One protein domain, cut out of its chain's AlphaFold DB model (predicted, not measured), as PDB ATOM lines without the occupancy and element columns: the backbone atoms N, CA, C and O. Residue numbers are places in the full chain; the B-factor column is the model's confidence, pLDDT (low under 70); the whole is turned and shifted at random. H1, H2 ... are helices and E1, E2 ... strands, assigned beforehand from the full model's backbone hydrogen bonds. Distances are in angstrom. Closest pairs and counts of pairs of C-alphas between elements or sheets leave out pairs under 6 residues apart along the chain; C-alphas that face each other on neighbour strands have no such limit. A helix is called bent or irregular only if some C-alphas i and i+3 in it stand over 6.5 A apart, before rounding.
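This is residues 355 to 554 of the 556 residues of an uncharacterized protein of Candidatus Aquidulcis sp (UniProt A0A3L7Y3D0). Two lobes make up the domain: a larger one, a curled seven-strand sheet folded back on itself with H2 and H3 packed over one face and H5 over the other, and a smaller one, a curled sheet of the five strands E8 to E12. Short H1 lies between the lobes, and residues 442 to 449, of which 442 to 445 belong to H4, stick out. The 200 printed residues hold five named helices and twelve named strands, in the order H1 E1 E2 H2 E3 H3 E4 H4 E5 H5 E6 E7 E8 E9 E10 E11 E12. The larger sheet, E1 E5 E4 E3 E2 E6 E7, is mixed and the smaller, E11 E10 E9 E8 E12, all antiparallel. The class is mixed, helices and strands; the whole is compact, with a radius of gyration of the C-alphas of 17.7 A and spans of 50 by 34 by 31 A.

H1, residues 361 to 364, is on the larger sheet at a height of 5.5 A, over none of its strands, and only grazes the smaller sheet. E1, residues 371 to 374, is antiparallel to E5, residues 454 to 457, with N 373 and O 455 2.9 A apart. E2 (378 to 384), H2 (390 to 399) and E3 (400 to 406) form a strand-helix-strand unit, two parallel neighbour strands with a helix between; N 403 and O 382 are 2.8 A apart. E3, H3 (409 to 417), E4 (422 to 427) and E4, H4 (430 to 445), E5 are two more, and the three crossovers are right-handed. H2 is over E3 and E2 at a height of 8.9 A; H3 is over E4 on the same face. H4 touches H3 with residues 432 to 436 alone, the closest C-alphas being those of Pro 409 and Glu 432, 6.0 A, and only grazes the sheet. H5, residues 465 to 477, is on the opposite face, 9.0 A over the sheet. E6 (482 to 487) and E7 (490 to 494) form a hairpin, N 486 and O 491 being 2.8 A apart; in this folded sheet, bent back into two leaves, they face E1 E5 E4 E3, with E2 as the hinge. E8 (508 to 510), E9 (519 to 527), E10 (534 to 539) and E11 (542 to 547) form a meander, each strand the antiparallel neighbour of the one before; N 538 and O 521 are 2.8 A apart. E12, residues 551 to 553, is antiparallel to E8, with N 509 and O 552 2.9 A apart. Every O i to N i+4 pair is within hydrogen-bond range in H2, H3 and H5, 11 of 12 are in H4, and H1 is too short for one.

H1 begins at C-alpha 361 (227.455, 241.324, 247.896), and E12 ends at C-alpha 553 (220.106, 235.933, 248.812). From first to last C-alpha H4 measures 22.4 A, E9 20.0 A, H5 18.7 A and E3 18.6 A. E9 bends by 74 degrees at residue 523.

The C-alphas of Gly 447 and Gly 541 are the two farthest apart, 56.1 A. The printed part has no cut. E7 to E8 is a long link, residues 495 to 507. Mean pLDDT of the printed part is 80.3; residues 361 to 366, 443 to 450, 489, 495 to 505 and 517 are under 70.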
ATOM      1  N   GLU A 355     216.890 232.927 254.484       86.31
ATOM      2  CA  GLU A 355     218.037 233.122 255.373       86.31
ATOM      3  C   GLU A 355     218.964 231.905 255.506       86.31
ATOM      4  O   GLU A 355     220.013 232.018 256.148       86.31
ATOM      5  N   LEU A 356     218.602 230.767 254.906       83.31
ATOM      6  CA  LEU A 356     219.531 229.656 254.697       83.31
ATOM      7  C   LEU A 356     220.602 229.998 253.662       83.31
ATOM      8  O   LEU A 356     221.705 229.462 253.728       83.31
ATOM      9  N   LEU A 357     220.285 230.878 252.710       85.31
ATOM     10  CA  LEU A 357     221.241 231.299 251.702       85.31
ATOM     11  C   LEU A 357     222.210 232.336 252.283       85.31
ATOM     12  O   LEU A 357     221.779 233.289 252.953       85.31
ATOM     13  N   PRO A 358     223.514 232.224 251.977       79.75
ATOM     14  CA  PRO A 358     224.455 233.286 252.282       79.75
ATOM     15  C   PRO A 358     224.015 234.580 251.591       79.75
ATOM     16  O   PRO A 358     223.462 234.577 250.486       79.75
ATOM     17  N   ARG A 359     224.234 235.716 252.258       78.81
ATOM     18  CA  ARG A 359     223.960 237.031 251.661       78.81
ATOM     19  C   ARG A 359     224.844 237.228 250.434       78.81
ATOM     20  O   ARG A 359     225.994 236.806 250.445       78.81
ATOM     21  N   SER A 360     224.319 237.889 249.404       73.81
ATOM     22  CA  SER A 360     225.099 238.331 248.251       73.81
ATOM     23  C   SER A 360     225.681 239.721 248.473       73.81
ATOM     24  O   SER A 360     224.980 240.607 248.952       73.81
ATOM     25  N   ALA A 361     226.911 239.964 248.007       63.03
ATOM     26  CA  ALA A 361     227.455 241.324 247.896       63.03
ATOM     27  C   ALA A 361     226.656 242.185 246.893       63.03
ATOM     28  O   ALA A 361     226.649 243.409 246.971       63.03
ATOM     29  N   SER A 362     225.914 241.552 245.975       57.91
ATOM     30  CA  SER A 362     225.055 242.252 245.008       57.91
ATOM     31  C   SER A 362     223.758 242.790 245.635       57.91
ATOM     32  O   SER A 362     223.081 243.622 245.033       57.91
ATOM     33  N   ALA A 363     223.422 242.360 246.860       55.00
ATOM     34  CA  ALA A 363     222.270 242.836 247.631       55.00
ATOM     35  C   ALA A 363     222.310 244.352 247.907       55.00
ATOM     36  O   ALA A 363     221.273 244.988 248.077       55.00
ATOM     37  N   THR A 364     223.508 244.942 247.929       52.84
ATOM     38  CA  THR A 364     223.759 246.362 248.228       52.84
ATOM     39  C   THR A 364     224.118 247.178 246.977       52.84
ATOM     40  O   THR A 364     224.767 248.217 247.071       52.84
ATOM     41  N   GLY A 365     223.729 246.706 245.782       57.78
ATOM     42  CA  GLY A 365     224.087 247.348 244.505       57.78
ATOM     43  C   GLY A 365     225.520 247.054 244.036       57.78
ATOM     44  O   GLY A 365     226.003 247.687 243.101       57.78
ATOM     45  N   GLY A 366     226.188 246.105 244.693       67.25
ATOM     46  CA  GLY A 366     227.551 245.664 244.425       67.25
ATOM     47  C   GLY A 366     227.710 244.569 243.360       67.25
ATOM     48  O   GLY A 366     226.745 244.158 242.718       67.25
ATOM     49  N   LEU A 367     228.937 244.061 243.204       75.25
ATOM     50  CA  LEU A 367     229.265 242.870 242.410       75.25
ATOM     51  C   LEU A 367     229.733 241.733 243.318       75.25
ATOM     52  O   LEU A 367     230.642 241.906 244.128       75.25
ATOM     53  N   GLY A 368     229.148 240.546 243.158       73.94
ATOM     54  CA  GLY A 368     229.650 239.333 243.802       73.94
ATOM     55  C   GLY A 368     231.058 238.987 243.316       73.94
ATOM     56  O   GLY A 368     231.334 239.063 242.122       73.94
ATOM     57  N   GLY A 369     231.937 238.598 244.237       75.69
ATOM     58  CA  GLY A 369     233.303 238.184 243.937       75.69
ATOM     59  C   GLY A 369     233.582 236.751 244.364       75.69
ATOM     60  O   GLY A 369     232.980 236.238 245.305       75.69
ATOM     61  N   ARG A 370     234.496 236.081 243.665       79.69
ATOM     62  CA  ARG A 370     234.929 234.718 243.975       79.69
ATOM     63  C   ARG A 370     235.837 234.668 245.197       79.69
ATOM     64  O   ARG A 370     235.600 233.844 246.072       79.69
ATOM     65  N   LEU A 371     236.845 235.539 245.251       82.50
ATOM     66  CA  LEU A 371     237.885 235.525 246.280       82.50
ATOM     67  C   LEU A 371     238.437 236.934 246.523       82.50
ATOM     68  O   LEU A 371     238.677 237.674 245.572       82.50
ATOM     69  N   LEU A 372     238.700 237.271 247.787       85.94
ATOM     70  CA  LEU A 372     239.455 238.463 248.179       85.94
ATOM     71  C   LEU A 372     240.801 238.061 248.799       85.94
ATOM     72  O   LEU A 372     240.846 237.446 249.869       85.94
ATOM     73  N   LEU A 373     241.897 238.446 248.147       84.75
ATOM     74  CA  LEU A 373     243.262 238.335 248.668       84.75
ATOM     75  C   LEU A 373     243.699 239.661 249.304       84.75
ATOM     76  O   LEU A 373     243.359 240.730 248.804       84.75
ATOM     77  N   GLY A 374     244.492 239.600 250.374       85.56
ATOM     78  CA  GLY A 374     244.955 240.800 251.081       85.56
ATOM     79  C   GLY A 374     243.863 241.443 251.938       85.56
ATOM     80  O   GLY A 374     243.116 240.727 252.597       85.56
ATOM     81  N   ASP A 375     243.783 242.770 251.955       86.81
ATOM     82  CA  ASP A 375     242.951 243.531 252.898       86.81
ATOM     83  C   ASP A 375     241.570 243.906 252.337       86.81
ATOM     84  O   ASP A 375     241.388 244.081 251.131       86.81
ATOM     85  N   GLU A 376     240.594 244.104 253.225       90.50
ATOM     86  CA  GLU A 376     239.378 244.845 252.876       90.50
ATOM     87  C   GLU A 376     239.714 246.333 252.751       90.50
ATOM     88  O   GLU A 376     240.309 246.927 253.654       90.50
ATOM     89  N   VAL A 377     239.343 246.947 251.630       91.44
ATOM     90  CA  VAL A 377     239.705 248.336 251.314       91.44
ATOM     91  C   VAL A 377     238.518 249.097 250.744       91.44
ATOM     92  O   VAL A 377     237.670 248.519 250.068       91.44
ATOM     93  N   GLU A 378     238.490 250.403 251.002       92.44
ATOM     94  CA  GLU A 378     237.466 251.331 250.515       92.44
ATOM     95  C   GLU A 378     238.095 252.450 249.663       92.44
ATOM     96  O   GLU A 378     239.240 252.890 249.885       92.44
ATOM     97  N   GLY A 379     237.345 252.896 248.661       91.75
ATOM     98  CA  GLY A 379     237.686 254.032 247.815       91.75
ATOM     99  C   GLY A 379     236.771 254.159 246.604       91.75
ATOM    100  O   GLY A 379     235.858 253.362 246.396       91.75
ATOM    101  N   SER A 380     237.072 255.139 245.758       93.94
ATOM    102  CA  SER A 380     236.370 255.328 244.495       93.94
ATOM    103  C   SER A 380     236.871 254.322 243.454       93.94
ATOM    104  O   SER A 380     238.076 254.071 243.339       93.94
ATOM    105  N   LEU A 381     235.952 253.732 242.688       93.50
ATOM    106  CA  LEU A 381     236.281 252.764 241.647       93.50
ATOM    107  C   LEU A 381     236.695 253.457 240.345       93.50
ATOM    108  O   LEU A 381     235.874 254.074 239.669       93.50
ATOM    109  N   TYR A 382     237.933 253.260 239.908       95.19
ATOM    110  CA  TYR A 382     238.358 253.594 238.552       95.19
ATOM    111  C   TYR A 382     238.324 252.347 237.662       95.19
ATOM    112  O   TYR A 382     239.173 251.465 237.777       95.19
ATOM    113  N   PHE A 383     237.351 252.271 236.755       93.69
ATOM    114  CA  PHE A 383     237.295 251.217 235.735       93.69
ATOM    115  C   PHE A 383     238.165 251.528 234.507       93.69
ATOM    116  O   PHE A 383     238.081 252.620 233.944       93.69
ATOM    117  N   SER A 384     238.923 250.527 234.055       89.81
ATOM    118  CA  SER A 384     239.636 250.505 232.780       89.81
ATOM    119  C   SER A 384     239.386 249.172 232.073       89.81
ATOM    120  O   SER A 384     239.590 248.110 232.652       89.81
ATOM    121  N   ALA A 385     238.966 249.206 230.805       82.81
ATOM    122  CA  ALA A 385     238.699 247.982 230.042       82.81
ATOM    123  C   ALA A 385     239.975 247.162 229.762       82.81
ATOM    124  O   ALA A 385     239.922 245.941 229.656       82.81
ATOM    125  N   THR A 386     241.119 247.841 229.663       81.81
ATOM    126  CA  THR A 386     242.450 247.267 229.420       81.81
ATOM    127  C   THR A 386     243.450 247.792 230.448       81.81
ATOM    128  O   THR A 386     243.098 248.604 231.308       81.81
ATOM    129  N   GLU A 387     244.718 247.381 230.347       82.69
ATOM    130  CA  GLU A 387     245.776 247.938 231.189       82.69
ATOM    131  C   GLU A 387     245.815 249.481 231.092       82.69
ATOM    132  O   GLU A 387     245.790 250.020 229.978       82.69
ATOM    133  N   PRO A 388     245.842 250.208 232.228       87.12
ATOM    134  CA  PRO A 388     245.853 251.665 232.212       87.12
ATOM    135  C   PRO A 388     247.117 252.241 231.562       87.12
ATOM    136  O   PRO A 388     248.233 251.752 231.763       87.12
ATOM    137  N   ASP A 389     246.961 253.351 230.843       88.81
ATOM    138  CA  ASP A 389     248.089 254.192 230.436       88.81
ATOM    139  C   ASP A 389     248.600 255.045 231.617       88.81
ATOM    140  O   ASP A 389     248.072 254.997 232.730       88.81
ATOM    141  N   SER A 390     249.636 255.862 231.405       87.50
ATOM    142  CA  SER A 390     250.213 256.700 232.471       87.50
ATOM    143  C   SER A 390     249.204 257.638 233.151       87.50
ATOM    144  O   SER A 390     249.355 257.926 234.337       87.50
ATOM    145  N   ARG A 391     248.182 258.122 232.430       89.25
ATOM    146  CA  ARG A 391     247.133 258.978 233.008       89.25
ATOM    147  C   ARG A 391     246.113 258.141 233.771       89.25
ATOM    148  O   ARG A 391     245.718 258.537 234.864       89.25
ATOM    149  N   GLY A 392     245.749 256.980 233.237       89.94
ATOM    150  CA  GLY A 392     244.881 256.012 233.895       89.94
ATOM    151  C   GLY A 392     245.467 255.513 235.215       89.94
ATOM    152  O   GLY A 392     244.744 255.439 236.200       89.94
ATOM    153  N   TRP A 393     246.781 255.274 235.290       92.56
ATOM    154  CA  TRP A 393     247.452 254.924 236.548       92.56
ATOM    155  C   TRP A 393     247.359 256.031 237.601       92.56
ATOM    156  O   TRP A 393     247.110 255.742 238.770       92.56
ATOM    157  N   ALA A 394     247.525 257.294 237.203       91.50
ATOM    158  CA  ALA A 394     247.385 258.424 238.118       91.50
ATOM    159  C   ALA A 394     245.933 258.595 238.602       91.50
ATOM    160  O   ALA A 394     245.706 258.835 239.787       91.50
ATOM    161  N   ALA A 395     244.958 258.426 237.703       92.19
ATOM    162  CA  ALA A 395     243.537 258.473 238.039       92.19
ATOM    163  C   ALA A 395     243.140 257.334 238.991       92.19
ATOM    164  O   ALA A 395     242.489 257.576 240.003       92.19
ATOM    165  N   ALA A 396     243.609 256.114 238.724       92.56
ATOM    166  CA  ALA A 396     243.389 254.956 239.581       92.56
ATOM    167  C   ALA A 396     244.026 255.119 240.970       92.56
ATOM    168  O   ALA A 396     243.406 254.776 241.974       92.56
ATOM    169  N   HIS A 397     245.239 255.679 241.052       93.38
ATOM    170  CA  HIS A 397     245.875 255.993 242.334       93.38
ATOM    171  C   HIS A 397     245.053 256.997 243.151       93.38
ATOM    172  O   HIS A 397     244.849 256.790 244.346       93.38
ATOM    173  N   ALA A 398     244.543 258.050 242.505       92.88
ATOM    174  CA  ALA A 398     243.690 259.038 243.158       92.88
ATOM    175  C   ALA A 398     242.351 258.442 243.627       92.88
ATOM    176  O   ALA A 398     241.897 258.760 244.723       92.88
ATOM    177  N   ALA A 399     241.746 257.562 242.823       92.88
ATOM    178  CA  ALA A 399     240.498 256.876 243.154       92.88
ATOM    179  C   ALA A 399     240.682 255.877 244.316       92.88
ATOM    180  O   ALA A 399     239.844 255.759 245.207       92.88
ATOM    181  N   GLY A 400     241.837 255.211 244.360       92.50
ATOM    182  CA  GLY A 400     242.214 254.259 245.398       92.50
ATOM    183  C   GLY A 400     241.868 252.810 245.057       92.50
ATOM    184  O   GLY A 400     242.553 251.921 245.568       92.50
ATOM    185  N   ILE A 401     240.892 252.568 244.172       94.81
ATOM    186  CA  ILE A 401     240.542 251.234 243.666       94.81
ATOM    187  C   ILE A 401     240.565 251.230 242.132       94.81
ATOM    188  O   ILE A 401     239.949 252.073 241.485       94.81
ATOM    189  N   LEU A 402     241.268 250.264 241.543       94.44
ATOM    190  CA  LEU A 402     241.317 250.017 240.101       94.44
ATOM    191  C   LEU A 402     240.479 248.781 239.765       94.44
ATOM    192  O   LEU A 402     240.623 247.758 240.421       94.44
ATOM    193  N   ALA A 403     239.652 248.842 238.726       93.25
ATOM    194  CA  ALA A 403     238.941 247.692 238.179       93.25
ATOM    195  C   ALA A 403     239.337 247.439 236.725       93.25
ATOM    196  O   ALA A 403     239.271 248.353 235.902       93.25
ATOM    197  N   VAL A 404     239.713 246.199 236.410       89.44
ATOM    198  CA  VAL A 404     240.118 245.778 235.062       89.44
ATOM    199  C   VAL A 404     239.583 244.378 234.780       89.44
ATOM    200  O   VAL A 404     239.668 243.495 235.626       89.44
ATOM    201  N   VAL A 405     239.039 244.152 233.585       82.88
ATOM    202  CA  VAL A 405     238.436 242.853 233.228       82.88
ATOM    203  C   VAL A 405     239.497 241.752 233.126       82.88
ATOM    204  O   VAL A 405     239.335 240.689 233.715       82.88
ATOM    205  N   SER A 406     240.605 242.028 232.434       74.88
ATOM    206  CA  SER A 406     241.731 241.106 232.259       74.88
ATOM    207  C   SER A 406     243.025 241.805 232.649       74.88
ATOM    208  O   SER A 406     243.320 242.888 232.144       74.88
ATOM    209  N   VAL A 407     243.812 241.183 233.522       76.00
ATOM    210  CA  VAL A 407     245.086 241.735 233.997       76.00
ATOM    211  C   VAL A 407     246.211 240.734 233.813       76.00
ATOM    212  O   VAL A 407     245.986 239.531 233.876       76.00
ATOM    213  N   SER A 408     247.429 241.237 233.628       76.00
ATOM    214  CA  SER A 408     248.634 240.429 233.797       76.00
ATOM    215  C   SER A 408     249.119 240.513 235.254       76.00
ATOM    216  O   SER A 408     248.765 241.454 235.980       76.00
ATOM    217  N   PRO A 409     250.002 239.606 235.704       74.69
ATOM    218  CA  PRO A 409     250.632 239.705 237.022       74.69
ATOM    219  C   PRO A 409     251.392 241.020 237.197       74.69
ATOM    220  O   PRO A 409     251.430 241.586 238.290       74.69
ATOM    221  N   GLU A 410     251.962 241.539 236.108       80.06
ATOM    222  CA  GLU A 410     252.655 242.825 236.090       80.06
ATOM    223  C   GLU A 410     251.705 243.982 236.405       80.06
ATOM    224  O   GLU A 410     252.074 244.865 237.179       80.06
ATOM    225  N   THR A 411     250.468 243.954 235.896       82.56
ATOM    226  CA  THR A 411     249.447 244.960 236.222       82.56
ATOM    227  C   THR A 411     249.150 244.976 237.722       82.56
ATOM    228  O   THR A 411     249.085 246.050 238.320       82.56
ATOM    229  N   VAL A 412     249.032 243.807 238.361       80.75
ATOM    230  CA  VAL A 412     248.785 243.719 239.811       80.75
ATOM    231  C   VAL A 412     249.970 244.268 240.609       80.75
ATOM    232  O   VAL A 412     249.800 245.095 241.510       80.75
ATOM    233  N   LEU A 413     251.189 243.847 240.255       80.94
ATOM    234  CA  LEU A 413     252.414 244.316 240.902       80.94
ATOM    235  C   LEU A 413     252.590 245.830 240.739       80.94
ATOM    236  O   LEU A 413     252.953 246.517 241.697       80.94
ATOM    237  N   ARG A 414     252.288 246.358 239.550       85.81
ATOM    238  CA  ARG A 414     252.350 247.786 239.242       85.81
ATOM    239  C   ARG A 414     251.303 248.579 240.007       85.81
ATOM    240  O   ARG A 414     251.671 249.595 240.588       85.81
ATOM    241  N   ALA A 415     250.052 248.111 240.067       86.81
ATOM    242  CA  ALA A 415     248.983 248.776 240.810       86.81
ATOM    243  C   ALA A 415     249.384 249.014 242.264       86.81
ATOM    244  O   ALA A 415     249.311 250.130 242.782       86.81
ATOM    245  N   ARG A 416     249.938 247.977 242.887       80.94
ATOM    246  CA  ARG A 416     250.464 248.068 244.241       80.94
ATOM    247  C   ARG A 416     251.682 248.992 244.343       80.94
ATOM    248  O   ARG A 416     251.783 249.755 245.298       80.94
ATOM    249  N   ALA A 417     252.608 248.939 243.382       82.50
ATOM    250  CA  ALA A 417     253.811 249.778 243.378       82.50
ATOM    251  C   ALA A 417     253.496 251.278 243.269       82.50
ATOM    252  O   ALA A 417     254.185 252.088 243.885       82.50
ATOM    253  N   VAL A 418     252.446 251.648 242.530       87.56
ATOM    254  CA  VAL A 418     251.985 253.042 242.424       87.56
ATOM    255  C   VAL A 418     251.074 253.465 243.583       87.56
ATOM    256  O   VAL A 418     250.587 254.588 243.586       87.56
ATOM    257  N   GLY A 419     250.844 252.598 244.575       86.06
ATOM    258  CA  GLY A 419     250.078 252.923 245.777       86.06
ATOM    259  C   GLY A 419     248.559 252.897 245.595       86.06
ATOM    260  O   GLY A 419     247.857 253.605 246.312       86.06
ATOM    261  N   ILE A 420     248.034 252.126 244.637       91.31
ATOM    262  CA  ILE A 420     246.600 251.800 244.590       91.31
ATOM    263  C   ILE A 420     246.298 250.826 245.736       91.31
ATOM    264  O   ILE A 420     247.047 249.871 245.941       91.31
ATOM    265  N   ARG A 421     245.220 251.078 246.489       91.25
ATOM    266  CA  ARG A 421     244.839 250.290 247.676       91.25
ATOM    267  C   ARG A 421     244.005 249.063 247.321       91.25
ATOM    268  O   ARG A 421     244.071 248.071 248.030       91.25
ATOM    269  N   GLY A 422     243.218 249.116 246.249       92.62
ATOM    270  CA  GLY A 422     242.370 248.002 245.824       92.62
ATOM    271  C   GLY A 422     242.482 247.701 244.338       92.62
ATOM    272  O   GLY A 422     242.551 248.614 243.518       92.62
ATOM    273  N   LEU A 423     242.464 246.422 243.982       92.56
ATOM    274  CA  LEU A 423     242.383 245.962 242.604       92.56
ATOM    275  C   LEU A 423     241.227 244.970 242.456       92.56
ATOM    276  O   LEU A 423     241.140 244.001 243.202       92.56
ATOM    277  N   VAL A 424     240.354 245.209 241.483       91.94
ATOM    278  CA  VAL A 424     239.255 244.323 241.094       91.94
ATOM    279  C   VAL A 424     239.580 243.738 239.728       91.94
ATOM    280  O   VAL A 424     239.834 244.483 238.779       91.94
ATOM    281  N   VAL A 425     239.583 242.413 239.635       89.31
ATOM    282  CA  VAL A 425     239.947 241.675 238.421       89.31
ATOM    283  C   VAL A 425     238.860 240.682 238.049       89.31
ATOM    284  O   VAL A 425     238.189 240.134 238.925       89.31
ATOM    285  N   GLY A 426     238.691 240.430 236.750       84.75
ATOM    286  CA  GLY A 426     237.784 239.390 236.277       84.75
ATOM    287  C   GLY A 426     238.264 238.009 236.707       84.75
ATOM    288  O   GLY A 426     237.674 237.398 237.594       84.75
ATOM    289  N   SER A 427     239.367 237.547 236.132       82.50
ATOM    290  CA  SER A 427     239.946 236.230 236.403       82.50
ATOM    291  C   SER A 427     241.464 236.315 236.564       82.50
ATOM    292  O   SER A 427     242.111 237.240 236.077       82.50
ATOM    293  N   LEU A 428     242.025 235.330 237.259       80.50
ATOM    294  CA  LEU A 428     243.463 235.072 237.354       80.50
ATOM    295  C   LEU A 428     243.663 233.564 237.341       80.50
ATOM    296  O   LEU A 428     242.937 232.863 238.056       80.50
ATOM    297  N   SER A 429     244.648 233.089 236.585       74.62
ATOM    298  CA  SER A 429     245.064 231.686 236.609       74.62
ATOM    299  C   SER A 429     245.747 231.330 237.933       74.62
ATOM    300  O   SER A 429     246.191 232.204 238.685       74.62
ATOM    301  N   ASP A 430     245.854 230.034 238.227       72.56
ATOM    302  CA  ASP A 430     246.414 229.559 239.498       72.56
ATOM    303  C   ASP A 430     247.862 230.030 239.718       72.56
ATOM    304  O   ASP A 430     248.202 230.544 240.784       72.56
ATOM    305  N   GLY A 431     248.702 229.964 238.677       70.25
ATOM    306  CA  GLY A 431     250.097 230.410 238.762       70.25
ATOM    307  C   GLY A 431     250.243 231.906 239.064       70.25
ATOM    308  O   GLY A 431     251.154 232.313 239.787       70.25
ATOM    309  N   GLU A 432     249.329 232.737 238.558       77.75
ATOM    310  CA  GLU A 432     249.330 234.181 238.813       77.75
ATOM    311  C   GLU A 432     248.896 234.482 240.248       77.75
ATOM    312  O   GLU A 432     249.552 235.263 240.940       77.75
ATOM    313  N   ARG A 433     247.839 233.815 240.727       79.38
ATOM    314  CA  ARG A 433     247.369 233.934 242.114       79.38
ATOM    315  C   ARG A 433     248.452 233.524 243.107       79.38
ATOM    316  O   ARG A 433     248.693 234.250 244.068       79.38
ATOM    317  N   GLU A 434     249.144 232.414 242.857       73.69
ATOM    318  CA  GLU A 434     250.241 231.929 243.702       73.69
ATOM    319  C   GLU A 434     251.406 232.917 243.764       73.69
ATOM    320  O   GLU A 434     251.873 233.268 244.850       73.69
ATOM    321  N   ALA A 435     251.863 233.403 242.605       73.81
ATOM    322  CA  ALA A 435     252.948 234.375 242.536       73.81
ATOM    323  C   ALA A 435     252.610 235.655 243.320       73.81
ATOM    324  O   ALA A 435     253.474 236.231 243.993       73.81
ATOM    325  N   LEU A 436     251.346 236.076 243.260       76.69
ATOM    326  CA  LEU A 436     250.837 237.244 243.968       76.69
ATOM    327  C   LEU A 436     250.697 236.997 245.472       76.69
ATOM    328  O   LEU A 436     251.206 237.807 246.247       76.69
ATOM    329  N   SER A 437     250.112 235.871 245.889       74.50
ATOM    330  CA  SER A 437     250.011 235.487 247.305       74.50
ATOM    331  C   SER A 437     251.395 235.408 247.948       74.50
ATOM    332  O   SER A 437     251.676 236.118 248.909       74.50
ATOM    333  N   ALA A 438     252.333 234.683 247.331       73.69
ATOM    334  CA  ALA A 438     253.697 234.555 247.839       73.69
ATOM    335  C   ALA A 438     254.455 235.897 247.876       73.69
ATOM    336  O   ALA A 438     255.388 236.076 248.662       73.69
ATOM    337  N   SER A 439     254.117 236.847 246.997       73.38
ATOM    338  CA  SER A 439     254.656 238.217 247.021       73.38
ATOM    339  C   SER A 439     254.090 239.050 248.180       73.38
ATOM    340  O   SER A 439     254.797 239.898 248.741       73.38
ATOM    341  N   ILE A 440     252.831 238.816 248.558       70.19
ATOM    342  CA  ILE A 440     252.204 239.413 249.741       70.19
ATOM    343  C   ILE A 440     252.850 238.827 251.007       70.19
ATOM    344  O   ILE A 440     253.417 239.591 251.795       70.19
ATOM    345  N   ASP A 441     252.897 237.499 251.132       71.62
ATOM    346  CA  ASP A 441     253.385 236.789 252.323       71.62
ATOM    347  C   ASP A 441     254.850 237.109 252.649       71.62
ATOM    348  O   ASP A 441     255.184 237.485 253.775       71.62
ATOM    349  N   ARG A 442     255.743 237.059 251.645       71.88
ATOM    350  CA  ARG A 442     257.175 237.380 251.822       71.88
ATOM    351  C   ARG A 442     257.407 238.785 252.372       71.88
ATOM    352  O   ARG A 442     258.393 239.015 253.068       71.88
ATOM    353  N   ARG A 443     256.531 239.741 252.055       63.09
ATOM    354  CA  ARG A 443     256.656 241.122 252.538       63.09
ATOM    355  C   ARG A 443     256.089 241.312 253.937       63.09
ATOM    356  O   ARG A 443     256.689 242.073 254.690       63.09
ATOM    357  N   VAL A 444     255.000 240.621 254.283       64.62
ATOM    358  CA  VAL A 444     254.495 240.570 255.667       64.62
ATOM    359  C   VAL A 444     255.590 240.025 256.586       64.62
ATOM    360  O   VAL A 444     255.930 240.655 257.585       64.62
ATOM    361  N   ALA A 445     256.238 238.929 256.180       63.00
ATOM    362  CA  ALA A 445     257.356 238.337 256.913       63.00
ATOM    363  C   ALA A 445     258.581 239.269 257.040       63.00
ATOM    364  O   ALA A 445     259.330 239.174 258.008       63.00
ATOM    365  N   ALA A 446     258.779 240.196 256.097       67.06
ATOM    366  CA  ALA A 446     259.890 241.151 256.111       67.06
ATOM    367  C   ALA A 446     259.677 242.362 257.048       67.06
ATOM    368  O   ALA A 446     260.525 243.254 257.077       67.06
ATOM    369  N   GLY A 447     258.560 242.442 257.785       54.16
ATOM    370  CA  GLY A 447     258.302 243.509 258.765       54.16
ATOM    371  C   GLY A 447     258.104 244.907 258.164       54.16
ATOM    372  O   GLY A 447     258.056 245.900 258.888       54.16
ATOM    373  N   VAL A 448     257.979 245.009 256.839       60.62
ATOM    374  CA  VAL A 448     257.608 246.251 256.157       60.62
ATOM    375  C   VAL A 448     256.104 246.392 256.308       60.62
ATOM    376  O   VAL A 448     255.400 245.643 255.642       60.62
ATOM    377  N   ALA A 449     255.613 247.322 257.136       53.41
ATOM    378  CA  ALA A 449     254.182 247.626 257.240       53.41
ATOM    379  C   ALA A 449     253.647 247.995 255.843       53.41
ATOM    380  O   ALA A 449     253.919 249.103 255.365       53.41
ATOM    381  N   PRO A 450     252.980 247.079 255.113       64.38
ATOM    382  CA  PRO A 450     252.529 247.389 253.772       64.38
ATOM    383  C   PRO A 450     251.351 248.351 253.916       64.38
ATOM    384  O   PRO A 450     250.523 248.184 254.809       64.38
ATOM    385  N   ALA A 451     251.251 249.346 253.034       73.50
ATOM    386  CA  ALA A 451     249.963 250.001 252.841       73.50
ATOM    387  C   ALA A 451     248.912 248.915 252.525       73.50
ATOM    388  O   ALA A 451     249.261 247.969 251.802       73.50
ATOM    389  N   PRO A 452     247.684 249.030 253.062       82.69
ATOM    390  CA  PRO A 452     246.659 248.015 252.871       82.69
ATOM    391  C   PRO A 452     246.404 247.803 251.380       82.69
ATOM    392  O   PRO A 452     246.313 248.775 250.621       82.69
ATOM    393  N   PHE A 453     246.349 246.539 250.968       86.62
ATOM    394  CA  PHE A 453     246.162 246.158 249.572       86.62
ATOM    395  C   PHE A 453     245.182 244.997 249.446       86.62
ATOM    396  O   PHE A 453     245.495 243.884 249.866       86.62
ATOM    397  N   GLY A 454     244.030 245.250 248.830       89.81
ATOM    398  CA  GLY A 454     243.027 244.233 248.517       89.81
ATOM    399  C   GLY A 454     243.010 243.871 247.034       89.81
ATOM    400  O   GLY A 454     243.023 244.755 246.180       89.81
ATOM    401  N   LEU A 455     242.950 242.580 246.717       90.38
ATOM    402  CA  LEU A 455     242.760 242.049 245.367       90.38
ATOM    403  C   LEU A 455     241.486 241.199 245.327       90.38
ATOM    404  O   LEU A 455     241.478 240.068 245.814       90.38
ATOM    405  N   LEU A 456     240.421 241.746 244.745       89.50
ATOM    406  CA  LEU A 456     239.149 241.062 244.547       89.50
ATOM    407  C   LEU A 456     239.109 240.410 243.163       89.50
ATOM    408  O   LEU A 456     239.228 241.092 242.148       89.50
ATOM    409  N   ILE A 457     238.893 239.101 243.131       87.81
ATOM    410  CA  ILE A 457     238.733 238.305 241.913       87.81
ATOM    411  C   ILE A 457     237.253 237.971 241.756       87.81
ATOM    412  O   ILE A 457     236.649 237.448 242.693       87.81
ATOM    413  N   LEU A 458     236.658 238.282 240.604       83.88
ATOM    414  CA  LEU A 458     235.210 238.180 240.408       83.88
ATOM    415  C   LEU A 458     234.752 236.822 239.856       83.88
ATOM    416  O   LEU A 458     233.751 236.288 240.327       83.88
ATOM    417  N   GLY A 459     235.491 236.261 238.903       78.50
ATOM    418  CA  GLY A 459     235.187 235.006 238.214       78.50
ATOM    419  C   GLY A 459     236.086 233.838 238.615       78.50
ATOM    420  O   GLY A 459     236.957 233.947 239.488       78.50
ATOM    421  N   GLY A 460     235.845 232.688 237.985       76.56
ATOM    422  CA  GLY A 460     236.711 231.511 238.025       76.56
ATOM    423  C   GLY A 460     238.064 231.736 237.353       76.56
ATOM    424  O   GLY A 460     238.415 232.837 236.922       76.56
ATOM    425  N   ARG A 461     238.872 230.677 237.292       80.31
ATOM    426  CA  ARG A 461     240.181 230.719 236.613       80.31
ATOM    427  C   ARG A 461     240.071 230.745 235.093       80.31
ATOM    428  O   ARG A 461     240.947 231.307 234.439       80.31
ATOM    429  N   ARG A 462     238.981 230.201 234.544       73.19
ATOM    430  CA  ARG A 462     238.608 230.303 233.129       73.19
ATOM    431  C   ARG A 462     237.179 230.808 233.019       73.19
ATOM    432  O   ARG A 462     236.277 230.206 233.587       73.19
ATOM    433  N   GLU A 463     236.993 231.878 232.262       75.88
ATOM    434  CA  GLU A 463     235.685 232.462 231.969       75.88
ATOM    435  C   GLU A 463     235.564 232.716 230.466       75.88
ATOM    436  O   GLU A 463     236.570 232.797 229.755       75.88
ATOM    437  N   SER A 464     234.333 232.805 229.966       75.06
ATOM    438  CA  SER A 464     234.081 233.061 228.547       75.06
ATOM    439  C   SER A 464     234.309 234.532 228.177       75.06
ATOM    440  O   SER A 464     234.179 235.435 229.008       75.06
ATOM    441  N   ASP A 465     234.569 234.798 226.894       78.00
ATOM    442  CA  ASP A 465     234.645 236.172 226.369       78.00
ATOM    443  C   ASP A 465     233.329 236.943 226.582       78.00
ATOM    444  O   ASP A 465     233.327 238.153 226.812       78.00
ATOM    445  N   GLU A 466     232.196 236.236 226.540       77.62
ATOM    446  CA  GLU A 466     230.873 236.795 226.820       77.62
ATOM    447  C   GLU A 466     230.756 237.255 228.278       77.62
ATOM    448  O   GLU A 466     230.321 238.380 228.538       77.62
ATOM    449  N   TRP A 467     231.223 236.436 229.225       79.88
ATOM    450  CA  TRP A 467     231.278 236.807 230.636       79.88
ATOM    451  C   TRP A 467     232.166 238.035 230.857       79.88
ATOM    452  O   TRP A 467     231.765 238.976 231.542       79.88
ATOM    453  N   ALA A 468     233.342 238.071 230.225       79.75
ATOM    454  CA  ALA A 468     234.261 239.201 230.320       79.75
ATOM    455  C   ALA A 468     233.633 240.503 229.783       79.75
ATOM    456  O   ALA A 468     233.791 241.573 230.380       79.75
ATOM    457  N   ALA A 469     232.876 240.419 228.685       80.62
ATOM    458  CA  ALA A 469     232.167 241.558 228.113       80.62
ATOM    459  C   ALA A 469     231.055 242.083 229.040       80.62
ATOM    460  O   ALA A 469     230.959 243.296 229.251       80.62
ATOM    461  N   GLU A 470     230.238 241.198 229.617       79.25
ATOM    462  CA  GLU A 470     229.198 241.582 230.582       79.25
ATOM    463  C   GLU A 470     229.795 242.150 231.873       79.25
ATOM    464  O   GLU A 470     229.334 243.178 232.377       79.25
ATOM    465  N   LEU A 471     230.887 241.558 232.359       82.31
ATOM    466  CA  LEU A 471     231.614 242.088 233.503       82.31
ATOM    467  C   LEU A 471     232.140 243.503 233.226       82.31
ATOM    468  O   LEU A 471     232.012 244.391 234.070       82.31
ATOM    469  N   GLY A 472     232.699 243.737 232.038       84.69
ATOM    470  CA  GLY A 472     233.168 245.060 231.631       84.69
ATOM    471  C   GLY A 472     232.061 246.116 231.679       84.69
ATOM    472  O   GLY A 472     232.291 247.220 232.173       84.69
ATOM    473  N   LYS A 473     230.842 245.774 231.243       83.56
ATOM    474  CA  LYS A 473     229.672 246.667 231.344       83.56
ATOM    475  C   LYS A 473     229.311 246.960 232.800       83.56
ATOM    476  O   LYS A 473     229.038 248.110 233.140       83.56
ATOM    477  N   ALA A 474     229.333 245.939 233.652       81.56
ATOM    478  CA  ALA A 474     228.992 246.072 235.063       81.56
ATOM    479  C   ALA A 474     230.003 246.947 235.827       81.56
ATOM    480  O   ALA A 474     229.613 247.851 236.562       81.56
ATOM    481  N   LEU A 475     231.305 246.748 235.598       87.44
ATOM    482  CA  LEU A 475     232.357 247.573 236.199       87.44
ATOM    483  C   LEU A 475     232.347 249.010 235.665       87.44
ATOM    484  O   LEU A 475     232.559 249.948 236.433       87.44
ATOM    485  N   ALA A 476     232.052 249.203 234.375       88.12
ATOM    486  CA  ALA A 476     231.883 250.536 233.800       88.12
ATOM    487  C   ALA A 476     230.732 251.309 234.462       88.12
ATOM    488  O   ALA A 476     230.861 252.511 234.685       88.12
ATOM    489  N   ALA A 477     229.637 250.630 234.818       85.69
ATOM    490  CA  ALA A 477     228.509 251.244 235.517       85.69
ATOM    491  C   ALA A 477     228.862 251.708 236.943       85.69
ATOM    492  O   ALA A 477     228.243 252.640 237.449       85.69
ATOM    493  N   LEU A 478     229.868 251.091 237.569       86.38
ATOM    494  CA  LEU A 478     230.354 251.446 238.904       86.38
ATOM    495  C   LEU A 478     231.494 252.477 238.888       86.38
ATOM    496  O   LEU A 478     231.950 252.896 239.950       86.38
ATOM    497  N   HIS A 479     231.962 252.907 237.714       90.19
ATOM    498  CA  HIS A 479     233.041 253.887 237.596       90.19
ATOM    499  C   HIS A 479     232.708 255.184 238.368       90.19
ATOM    500  O   HIS A 479     231.622 255.741 238.227       90.19
ATOM    501  N   ASN A 480     233.659 255.671 239.171       91.62
ATOM    502  CA  ASN A 480     233.548 256.781 240.130       91.62
ATOM    503  C   ASN A 480     232.585 256.566 241.314       91.62
ATOM    504  O   ASN A 480     232.308 257.517 242.046       91.62
ATOM    505  N   SER A 481     232.084 255.350 241.536       89.06
ATOM    506  CA  SER A 481     231.300 255.036 242.737       89.06
ATOM    507  C   SER A 481     232.222 254.762 243.924       89.06
ATOM    508  O   SER A 481     233.289 254.174 243.748       89.06
ATOM    509  N   GLU A 482     231.807 255.156 245.130       91.44
ATOM    510  CA  GLU A 482     232.463 254.720 246.369       91.44
ATOM    511  C   GLU A 482     232.117 253.258 246.641       91.44
ATOM    512  O   GLU A 482     230.937 252.887 246.713       91.44
ATOM    513  N   VAL A 483     233.154 252.435 246.765       89.50
ATOM    514  CA  VAL A 483     233.032 250.987 246.893       89.50
ATOM    515  C   VAL A 483     233.965 250.425 247.956       89.50
ATOM    516  O   VAL A 483     235.035 250.971 248.232       89.50
ATOM    517  N   ARG A 484     233.575 249.281 248.517       90.31
ATOM    518  CA  ARG A 484     234.349 248.500 249.479       90.31
ATOM    519  C   ARG A 484     234.567 247.082 248.956       90.31
ATOM    520  O   ARG A 484     233.648 246.467 248.423       90.31
ATOM    521  N   LEU A 485     235.781 246.558 249.118       90.00
ATOM    522  CA  LEU A 485     236.056 245.130 248.938       90.00
ATOM    523  C   LEU A 485     235.700 244.397 250.237       90.00
ATOM    524  O   LEU A 485     236.298 244.674 251.277       90.00
ATOM    525  N   GLU A 486     234.744 243.477 250.178       83.50
ATOM    526  CA  GLU A 486     234.301 242.645 251.301       83.50
ATOM    527  C   GLU A 486     234.809 241.211 251.156       83.50
ATOM    528  O   GLU A 486     234.963 240.706 250.040       83.50
ATOM    529  N   ARG A 487     235.071 240.549 252.291       81.12
ATOM    530  CA  ARG A 487     235.504 239.145 252.330       81.12
ATOM    531  C   ARG A 487     234.350 238.148 252.453       81.12
ATOM    532  O   ARG A 487     234.458 237.045 251.919       81.12
ATOM    533  N   HIS A 488     233.277 238.498 253.165       70.56
ATOM    534  CA  HIS A 488     232.213 237.556 253.537       70.56
ATOM    535  C   HIS A 488     230.800 238.140 253.335       70.56
ATOM    536  O   HIS A 488     230.271 238.780 254.246       70.56
ATOM    537  N   PRO A 489     230.157 237.870 252.181       68.56
ATOM    538  CA  PRO A 489     230.701 237.158 251.015       68.56
ATOM    539  C   PRO A 489     231.794 237.973 250.312       68.56
ATOM    540  O   PRO A 489     231.819 239.198 250.403       68.56
ATOM    541  N   ALA A 490     232.678 237.303 249.570       78.19
ATOM    542  CA  ALA A 490     233.642 238.017 248.748       78.19
ATOM    543  C   ALA A 490     232.894 238.869 247.710       78.19
ATOM    544  O   ALA A 490     231.971 238.386 247.046       78.19
ATOM    545  N   GLY A 491     233.261 240.140 247.570       83.00
ATOM    546  CA  GLY A 491     232.595 241.017 246.616       83.00
ATOM    547  C   GLY A 491     232.953 242.485 246.745       83.00
ATOM    548  O   GLY A 491     233.722 242.898 247.607       83.00
ATOM    549  N   LEU A 492     232.398 243.259 245.826       84.62
ATOM    550  CA  LEU A 492     232.485 244.704 245.755       84.62
ATOM    551  C   LEU A 492     231.142 245.261 246.216       84.62
ATOM    552  O   LEU A 492     230.159 245.034 245.521       84.62
ATOM    553  N   THR A 493     231.067 245.974 247.333       83.25
ATOM    554  CA  THR A 493     229.834 246.632 247.796       83.25
ATOM    555  C   THR A 493     229.917 248.137 247.570       83.25
ATOM    556  O   THR A 493     231.010 248.691 247.500       83.25
ATOM    557  N   THR A 494     228.780 248.814 247.389       78.44
ATOM    558  CA  THR A 494     228.750 250.275 247.187       78.44
ATOM    559  C   THR A 494     228.319 250.979 248.474       78.44
ATOM    560  O   THR A 494     227.387 250.526 249.138       78.44
ATOM    561  N   SER A 495     228.973 252.087 248.839       63.38
ATOM    562  CA  SER A 495     228.669 252.835 250.079       63.38
ATOM    563  C   SER A 495     227.408 253.712 249.964       63.38
ATOM    564  O   SER A 495     226.983 254.341 250.936       63.38
ATOM    565  N   ALA A 496     226.774 253.773 248.790       54.16
ATOM    566  CA  ALA A 496     225.551 254.536 248.601       54.16
ATOM    567  C   ALA A 496     224.362 253.833 249.278       54.16
ATOM    568  O   ALA A 496     223.925 252.768 248.856       54.16
ATOM    569  N   THR A 497     223.719 254.507 250.237       44.56
ATOM    570  CA  THR A 497     222.367 254.198 250.756       44.56
ATOM    571  C   THR A 497     221.258 254.307 249.688       44.56
ATOM    572  O   THR A 497     220.074 254.403 250.004       44.56
ATOM    573  N   GLY A 498     221.627 254.351 248.408       39.72
ATOM    574  CA  GLY A 498     220.757 254.561 247.265       39.72
ATOM    575  C   GLY A 498     220.369 253.241 246.630       39.72
ATOM    576  O   GLY A 498     220.903 252.901 245.588       39.72
ATOM    577  N   GLY A 499     219.419 252.554 247.265       41.00
ATOM    578  CA  GLY A 499     218.681 251.435 246.698       41.00
ATOM    579  C   GLY A 499     219.549 250.228 246.358       41.00
ATOM    580  O   GLY A 499     220.212 250.192 245.324       41.00
ATOM    581  N   ALA A 500     219.368 249.141 247.116       44.53
ATOM    582  CA  ALA A 500     219.291 247.851 246.440       44.53
ATOM    583  C   ALA A 500     218.476 248.097 245.166       44.53
ATOM    584  O   ALA A 500     217.414 248.729 245.244       44.53
ATOM    585  N   VAL A 501     218.979 247.707 243.993       43.44
ATOM    586  CA  VAL A 501     218.077 247.605 242.852       43.44
ATOM    587  C   VAL A 501     217.041 246.603 243.337       43.44
ATOM    588  O   VAL A 501     217.314 245.405 243.347       43.44
ATOM    589  N   GLU A 502     215.902 247.091 243.838       45.09
ATOM    590  CA  GLU A 502     214.717 246.293 244.082       45.09
ATOM    591  C   GLU A 502     214.342 245.808 242.693       45.09
ATOM    592  O   GLU A 502     213.562 246.420 241.959       45.09
ATOM    593  N   ARG A 503     214.977 244.715 242.279       53.47
ATOM    594  CA  ARG A 503     214.538 243.927 241.156       53.47
ATOM    595  C   ARG A 503     213.258 243.291 241.661       53.47
ATOM    596  O   ARG A 503     213.269 242.240 242.292       53.47
ATOM    597  N   ARG A 504     212.161 244.039 241.519       54.91
ATOM    598  CA  ARG A 504     210.846 243.652 242.028       54.91
ATOM    599  C   ARG A 504     210.554 242.232 241.557       54.91
ATOM    600  O   ARG A 504     210.497 241.989 240.356       54.91
ATOM    601  N   GLY A 505     210.385 241.323 242.512       68.94
ATOM    602  CA  GLY A 505     210.058 239.924 242.252       68.94
ATOM    603  C   GLY A 505     211.226 238.932 242.271       68.94
ATOM    604  O   GLY A 505     210.948 237.751 242.126       68.94
ATOM    605  N   VAL A 506     212.485 239.339 242.490       82.50
ATOM    606  CA  VAL A 506     213.609 238.399 242.703       82.50
ATOM    607  C   VAL A 506     214.292 238.641 244.047       82.50
ATOM    608  O   VAL A 506     214.441 239.779 244.487       82.50
ATOM    609  N   ASP A 507     214.713 237.563 244.696       86.25
ATOM    610  CA  ASP A 507     215.333 237.561 246.027       86.25
ATOM    611  C   ASP A 507     216.611 236.705 246.082       86.25
ATOM    612  O   ASP A 507     217.309 236.704 247.095       86.25
ATOM    613  N   THR A 508     216.943 236.030 244.979       88.25
ATOM    614  CA  THR A 508     218.047 235.081 244.865       88.25
ATOM    615  C   THR A 508     218.865 235.363 243.609       88.25
ATOM    616  O   THR A 508     218.321 235.695 242.551       88.25
ATOM    617  N   VAL A 509     220.181 235.205 243.713       84.88
ATOM    618  CA  VAL A 509     221.119 235.222 242.588       84.88
ATOM    619  C   VAL A 509     221.888 233.908 242.526       84.88
ATOM    620  O   VAL A 509     222.288 233.360 243.554       84.88
ATOM    621  N   VAL A 510     222.088 233.415 241.306       83.12
ATOM    622  CA  VAL A 510     222.892 232.228 241.016       83.12
ATOM    623  C   VAL A 510     224.339 232.659 240.799       83.12
ATOM    624  O   VAL A 510     224.615 233.515 239.959       83.12
ATOM    625  N   ILE A 511     225.271 232.079 241.548       77.31
ATOM    626  CA  ILE A 511     226.691 232.463 241.568       77.31
ATOM    627  C   ILE A 511     227.637 231.382 241.034       77.31
ATOM    628  O   ILE A 511     228.846 231.617 240.989       77.31
ATOM    629  N   GLY A 512     227.107 230.224 240.644       75.38
ATOM    630  CA  GLY A 512     227.876 229.106 240.109       75.38
ATOM    631  C   GLY A 512     227.068 228.242 239.143       75.38
ATOM    632  O   GLY A 512     225.859 228.417 238.979       75.38
ATOM    633  N   GLY A 513     227.772 227.348 238.452       75.25
ATOM    634  CA  GLY A 513     227.197 226.466 237.438       75.25
ATOM    635  C   GLY A 513     226.737 227.185 236.156       75.25
ATOM    636  O   GLY A 513     226.960 228.385 235.982       75.25
ATOM    637  N   PRO A 514     226.055 226.470 235.240       72.81
ATOM    638  CA  PRO A 514     225.670 226.987 233.919       72.81
ATOM    639  C   PRO A 514     224.714 228.187 233.934       72.81
ATOM    640  O   PRO A 514     224.508 228.827 232.906       72.81
ATOM    641  N   ARG A 515     224.082 228.469 235.080       73.62
ATOM    642  CA  ARG A 515     223.135 229.577 235.261       73.62
ATOM    643  C   ARG A 515     223.714 230.730 236.081       73.62
ATOM    644  O   ARG A 515     222.951 231.619 236.457       73.62
ATOM    645  N   ALA A 516     225.021 230.739 236.354       75.19
ATOM    646  CA  ALA A 516     225.682 231.841 237.048       75.19
ATOM    647  C   ALA A 516     225.312 233.203 236.427       75.19
ATOM    648  O   ALA A 516     225.239 233.356 235.210       75.19
ATOM    649  N   GLY A 517     225.019 234.188 237.276       69.94
ATOM    650  CA  GLY A 517     224.518 235.504 236.876       69.94
ATOM    651  C   GLY A 517     223.000 235.577 236.667       69.94
ATOM    652  O   GLY A 517     222.476 236.672 236.466       69.94
ATOM    653  N   SER A 518     222.273 234.460 236.748       77.94
ATOM    654  CA  SER A 518     220.805 234.460 236.717       77.94
ATOM    655  C   SER A 518     220.214 234.936 238.043       77.94
ATOM    656  O   SER A 518     220.799 234.752 239.110       77.94
ATOM    657  N   TYR A 519     219.016 235.512 237.977       84.69
ATOM    658  CA  TYR A 519     218.270 236.010 239.131       84.69
ATOM    659  C   TYR A 519     216.908 235.327 239.182       84.69
ATOM    660  O   TYR A 519     216.315 235.061 238.136       84.69
ATOM    661  N   GLY A 520     216.404 235.073 240.385       88.94
ATOM    662  CA  GLY A 520     215.126 234.399 240.558       88.94
ATOM    663  C   GLY A 520     214.521 234.566 241.943       88.94
ATOM    664  O   GLY A 520     215.037 235.308 242.783       88.94
ATOM    665  N   THR A 521     213.402 233.884 242.152       91.69
ATOM    666  CA  THR A 521     212.655 233.869 243.414       91.69
ATOM    667  C   THR A 521     212.857 232.534 244.118       91.69
ATOM    668  O   THR A 521     212.596 231.479 243.538       91.69
ATOM    669  N   TRP A 522     213.282 232.560 245.372       92.06
ATOM    670  CA  TRP A 522     213.424 231.387 246.217       92.06
ATOM    671  C   TRP A 522     212.071 230.715 246.436       92.06
ATOM    672  O   TRP A 522     211.081 231.354 246.806       92.06
ATOM    673  N   ARG A 523     212.017 229.402 246.206       92.19
ATOM    674  CA  ARG A 523     210.818 228.584 246.427       92.19
ATOM    675  C   ARG A 523     210.980 227.575 247.560       92.19
ATOM    676  O   ARG A 523     209.981 226.994 247.972       92.19
ATOM    677  N   GLY A 524     212.187 227.406 248.093       90.25
ATOM    678  CA  GLY A 524     212.493 226.449 249.154       90.25
ATOM    679  C   GLY A 524     213.552 225.436 248.730       90.25
ATOM    680  O   GLY A 524     214.243 225.628 247.733       90.25
ATOM    681  N   LEU A 525     213.670 224.336 249.470       88.56
ATOM    682  CA  LEU A 525     214.571 223.234 249.124       88.56
ATOM    683  C   LEU A 525     213.886 222.281 248.137       88.56
ATOM    684  O   LEU A 525     212.764 221.842 248.369       88.56
ATOM    685  N   ALA A 526     214.555 221.946 247.041       87.31
ATOM    686  CA  ALA A 526     214.131 220.902 246.108       87.31
ATOM    687  C   ALA A 526     214.494 219.500 246.626       87.31
ATOM    688  O   ALA A 526     213.717 218.553 246.482       87.31
ATOM    689  N   ASP A 527     215.668 219.393 247.250       82.00
ATOM    690  CA  ASP A 527     216.149 218.195 247.922       82.00
ATOM    691  C   ASP A 527     216.959 218.604 249.159       82.00
ATOM    692  O   ASP A 527     217.804 219.495 249.094       82.00
ATOM    693  N   ALA A 528     216.681 217.975 250.297       74.56
ATOM    694  CA  ALA A 528     217.333 218.255 251.573       74.56
ATOM    695  C   ALA A 528     218.375 217.178 251.902       74.56
ATOM    696  O   ALA A 528     218.534 216.803 253.065       74.56
ATOM    697  N   GLN A 529     219.046 216.630 250.880       76.44
ATOM    698  CA  GLN A 529     220.124 215.678 251.116       76.44
ATOM    699  C   GLN A 529     221.184 216.302 252.030       76.44
ATOM    700  O   GLN A 529     221.551 217.461 251.822       76.44
ATOM    701  N   PRO A 530     221.683 215.552 253.031       71.31
ATOM    702  CA  PRO A 530     222.534 216.116 254.067       71.31
ATOM    703  C   PRO A 530     223.795 216.806 253.565       71.31
ATOM    704  O   PRO A 530     224.302 217.660 254.268       71.31
ATOM    705  N   SER A 531     224.308 216.473 252.390       71.12
ATOM    706  CA  SER A 531     225.636 216.891 251.937       71.12
ATOM    707  C   SER A 531     225.673 217.732 250.676       71.12
ATOM    708  O   SER A 531     226.640 218.453 250.444       71.12
ATOM    709  N   ASP A 532     224.616 217.658 249.880       76.62
ATOM    710  CA  ASP A 532     224.445 218.456 248.672       76.62
ATOM    711  C   ASP A 532     222.976 218.869 248.547       76.62
ATOM    712  O   ASP A 532     222.246 218.376 247.680       76.62
ATOM    713  N   PRO A 533     222.477 219.702 249.481       82.94
ATOM    714  CA  PRO A 533     221.105 220.156 249.401       82.94
ATOM    715  C   PRO A 533     220.911 220.994 248.140       82.94
ATOM    716  O   PRO A 533     221.772 221.776 247.730       82.94
ATOM    717  N   GLN A 534     219.733 220.865 247.547       87.81
ATOM    718  CA  GLN A 534     219.357 221.581 246.341       87.81
ATOM    719  C   GLN A 534     218.269 222.598 246.661       87.81
ATOM    720  O   GLN A 534     217.272 222.291 247.315       87.81
ATOM    721  N   GLY A 535     218.451 223.820 246.179       89.75
ATOM    722  CA  GLY A 535     217.467 224.888 246.219       89.75
ATOM    723  C   GLY A 535     216.566 224.881 244.988       89.75
ATOM    724  O   GLY A 535     217.014 224.614 243.874       89.75
ATOM    725  N   ALA A 536     215.295 225.210 245.185       91.62
ATOM    726  CA  ALA A 536     214.346 225.486 244.120       91.62
ATOM    727  C   ALA A 536     214.236 227.004 243.928       91.62
ATOM    728  O   ALA A 536     213.873 227.734 244.855       91.62
ATOM    729  N   VAL A 537     214.526 227.482 242.721       91.44
ATOM    730  CA  VAL A 537     214.491 228.903 242.366       91.44
ATOM    731  C   VAL A 537     213.657 229.080 241.108       91.44
ATOM    732  O   VAL A 537     213.895 228.427 240.098       91.44
ATOM    733  N   GLU A 538     212.683 229.980 241.149       91.62
ATOM    734  CA  GLU A 538     211.925 230.363 239.964       91.62
ATOM    735  C   GLU A 538     212.691 231.422 239.170       91.62
ATOM    736  O   GLU A 538     212.913 232.533 239.653       91.62
ATOM    737  N   ILE A 539     213.106 231.079 237.953       87.62
ATOM    738  CA  ILE A 539     213.877 231.942 237.054       87.62
ATOM    739  C   ILE A 539     213.068 232.097 235.770       87.62
ATOM    740  O   ILE A 539     212.809 231.117 235.079       87.62
ATOM    741  N   ASN A 540     212.673 233.328 235.436       85.94
ATOM    742  CA  ASN A 540     211.859 233.637 234.250       85.94
ATOM    743  C   ASN A 540     210.534 232.842 234.158       85.94
ATOM    744  O   ASN A 540     210.044 232.594 233.060       85.94
ATOM    745  N   GLY A 541     209.948 232.467 235.301       84.25
ATOM    746  CA  GLY A 541     208.708 231.681 235.382       84.25
ATOM    747  C   GLY A 541     208.906 230.161 235.404       84.25
ATOM    748  O   GLY A 541     207.941 229.436 235.631       84.25
ATOM    749  N   ASP A 542     210.140 229.676 235.231       88.75
ATOM    750  CA  ASP A 542     210.470 228.253 235.309       88.75
ATOM    751  C   ASP A 542     211.047 227.906 236.684       88.75
ATOM    752  O   ASP A 542     211.965 228.572 237.168       88.75
ATOM    753  N   LEU A 543     210.549 226.834 237.307       89.50
ATOM    754  CA  LEU A 543     211.134 226.297 238.535       89.50
ATOM    755  C   LEU A 543     212.415 225.525 238.199       89.50
ATOM    756  O   LEU A 543     212.372 224.486 237.540       89.50
ATOM    757  N   VAL A 544     213.552 226.027 238.670       89.81
ATOM    758  CA  VAL A 544     214.878 225.451 238.446       89.81
ATOM    759  C   VAL A 544     215.425 224.905 239.759       89.81
ATOM    760  O   VAL A 544     215.336 225.558 240.797       89.81
ATOM    761  N   VAL A 545     216.017 223.715 239.705       89.75
ATOM    762  CA  VAL A 545     216.712 223.092 240.834       89.75
ATOM    763  C   VAL A 545     218.211 223.339 240.691       89.75
ATOM    764  O   VAL A 545     218.777 223.064 239.634       89.75
ATOM    765  N   LEU A 546     218.836 223.897 241.727       87.50
ATOM    766  CA  LEU A 546     220.246 224.293 241.738       87.50
ATOM    767  C   LEU A 546     220.914 223.875 243.057       87.50
ATOM    768  O   LEU A 546     220.245 223.907 244.091       87.50
ATOM    769  N   PRO A 547     222.213 223.527 243.062       87.44
ATOM    770  CA  PRO A 547     222.960 223.295 244.297       87.44
ATOM    771  C   PRO A 547     222.859 224.499 245.233       87.44
ATOM    772  O   PRO A 547     222.978 225.645 244.795       87.44
ATOM    773  N   LEU A 548     222.658 224.272 246.532       86.88
ATOM    774  CA  LEU A 548     222.472 225.374 247.479       86.88
ATOM    775  C   LEU A 548     223.712 226.278 247.577       86.88
ATOM    776  O   LEU A 548     223.579 227.485 247.762       86.88
ATOM    777  N   GLY A 549     224.912 225.717 247.396       83.38
ATOM    778  CA  GLY A 549     226.162 226.483 247.353       83.38
ATOM    779  C   GLY A 549     226.326 227.378 246.120       83.38
ATOM    780  O   GLY A 549     227.197 228.248 246.119       83.38
ATOM    781  N   ASP A 550     225.467 227.229 245.108       85.44
ATOM    782  CA  ASP A 550     225.408 228.114 243.941       85.44
ATOM    783  C   ASP A 550     224.426 229.276 244.117       85.44
ATOM    784  O   ASP A 550     224.252 230.073 243.194       85.44
ATOM    785  N   LEU A 551     223.788 229.403 245.282       87.44
ATOM    786  CA  LEU A 551     222.735 230.381 245.532       87.44
ATOM    787  C   LEU A 551     223.135 231.376 246.623       87.44
ATOM    788  O   LEU A 551     223.702 231.023 247.655       87.44
ATOM    789  N   GLN A 552     222.788 232.644 246.410       86.44
ATOM    790  CA  GLN A 552     222.893 233.697 247.419       86.44
ATOM    791  C   GLN A 552     221.609 234.518 247.469       86.44
ATOM    792  O   GLN A 552     220.977 234.751 246.438       86.44
ATOM    793  N   ARG A 553     221.256 235.031 248.651       86.75
ATOM    794  CA  ARG A 553     220.106 235.933 248.812       86.75
ATOM    795  C   ARG A 553     220.463 237.398 248.583       86.75
ATOM    796  O   ARG A 553     221.536 237.862 248.969       86.75
ATOM    797  N   LEU A 554     219.531 238.134 247.988       77.50
ATOM    798  CA  LEU A 554     219.640 239.555 247.644       77.50
ATOM    799  C   LEU A 554     219.077 240.492 248.717       77.50
ATOM    800  O   LEU A 554     219.288 241.696 248.644       77.50
TER     801      LEU A 554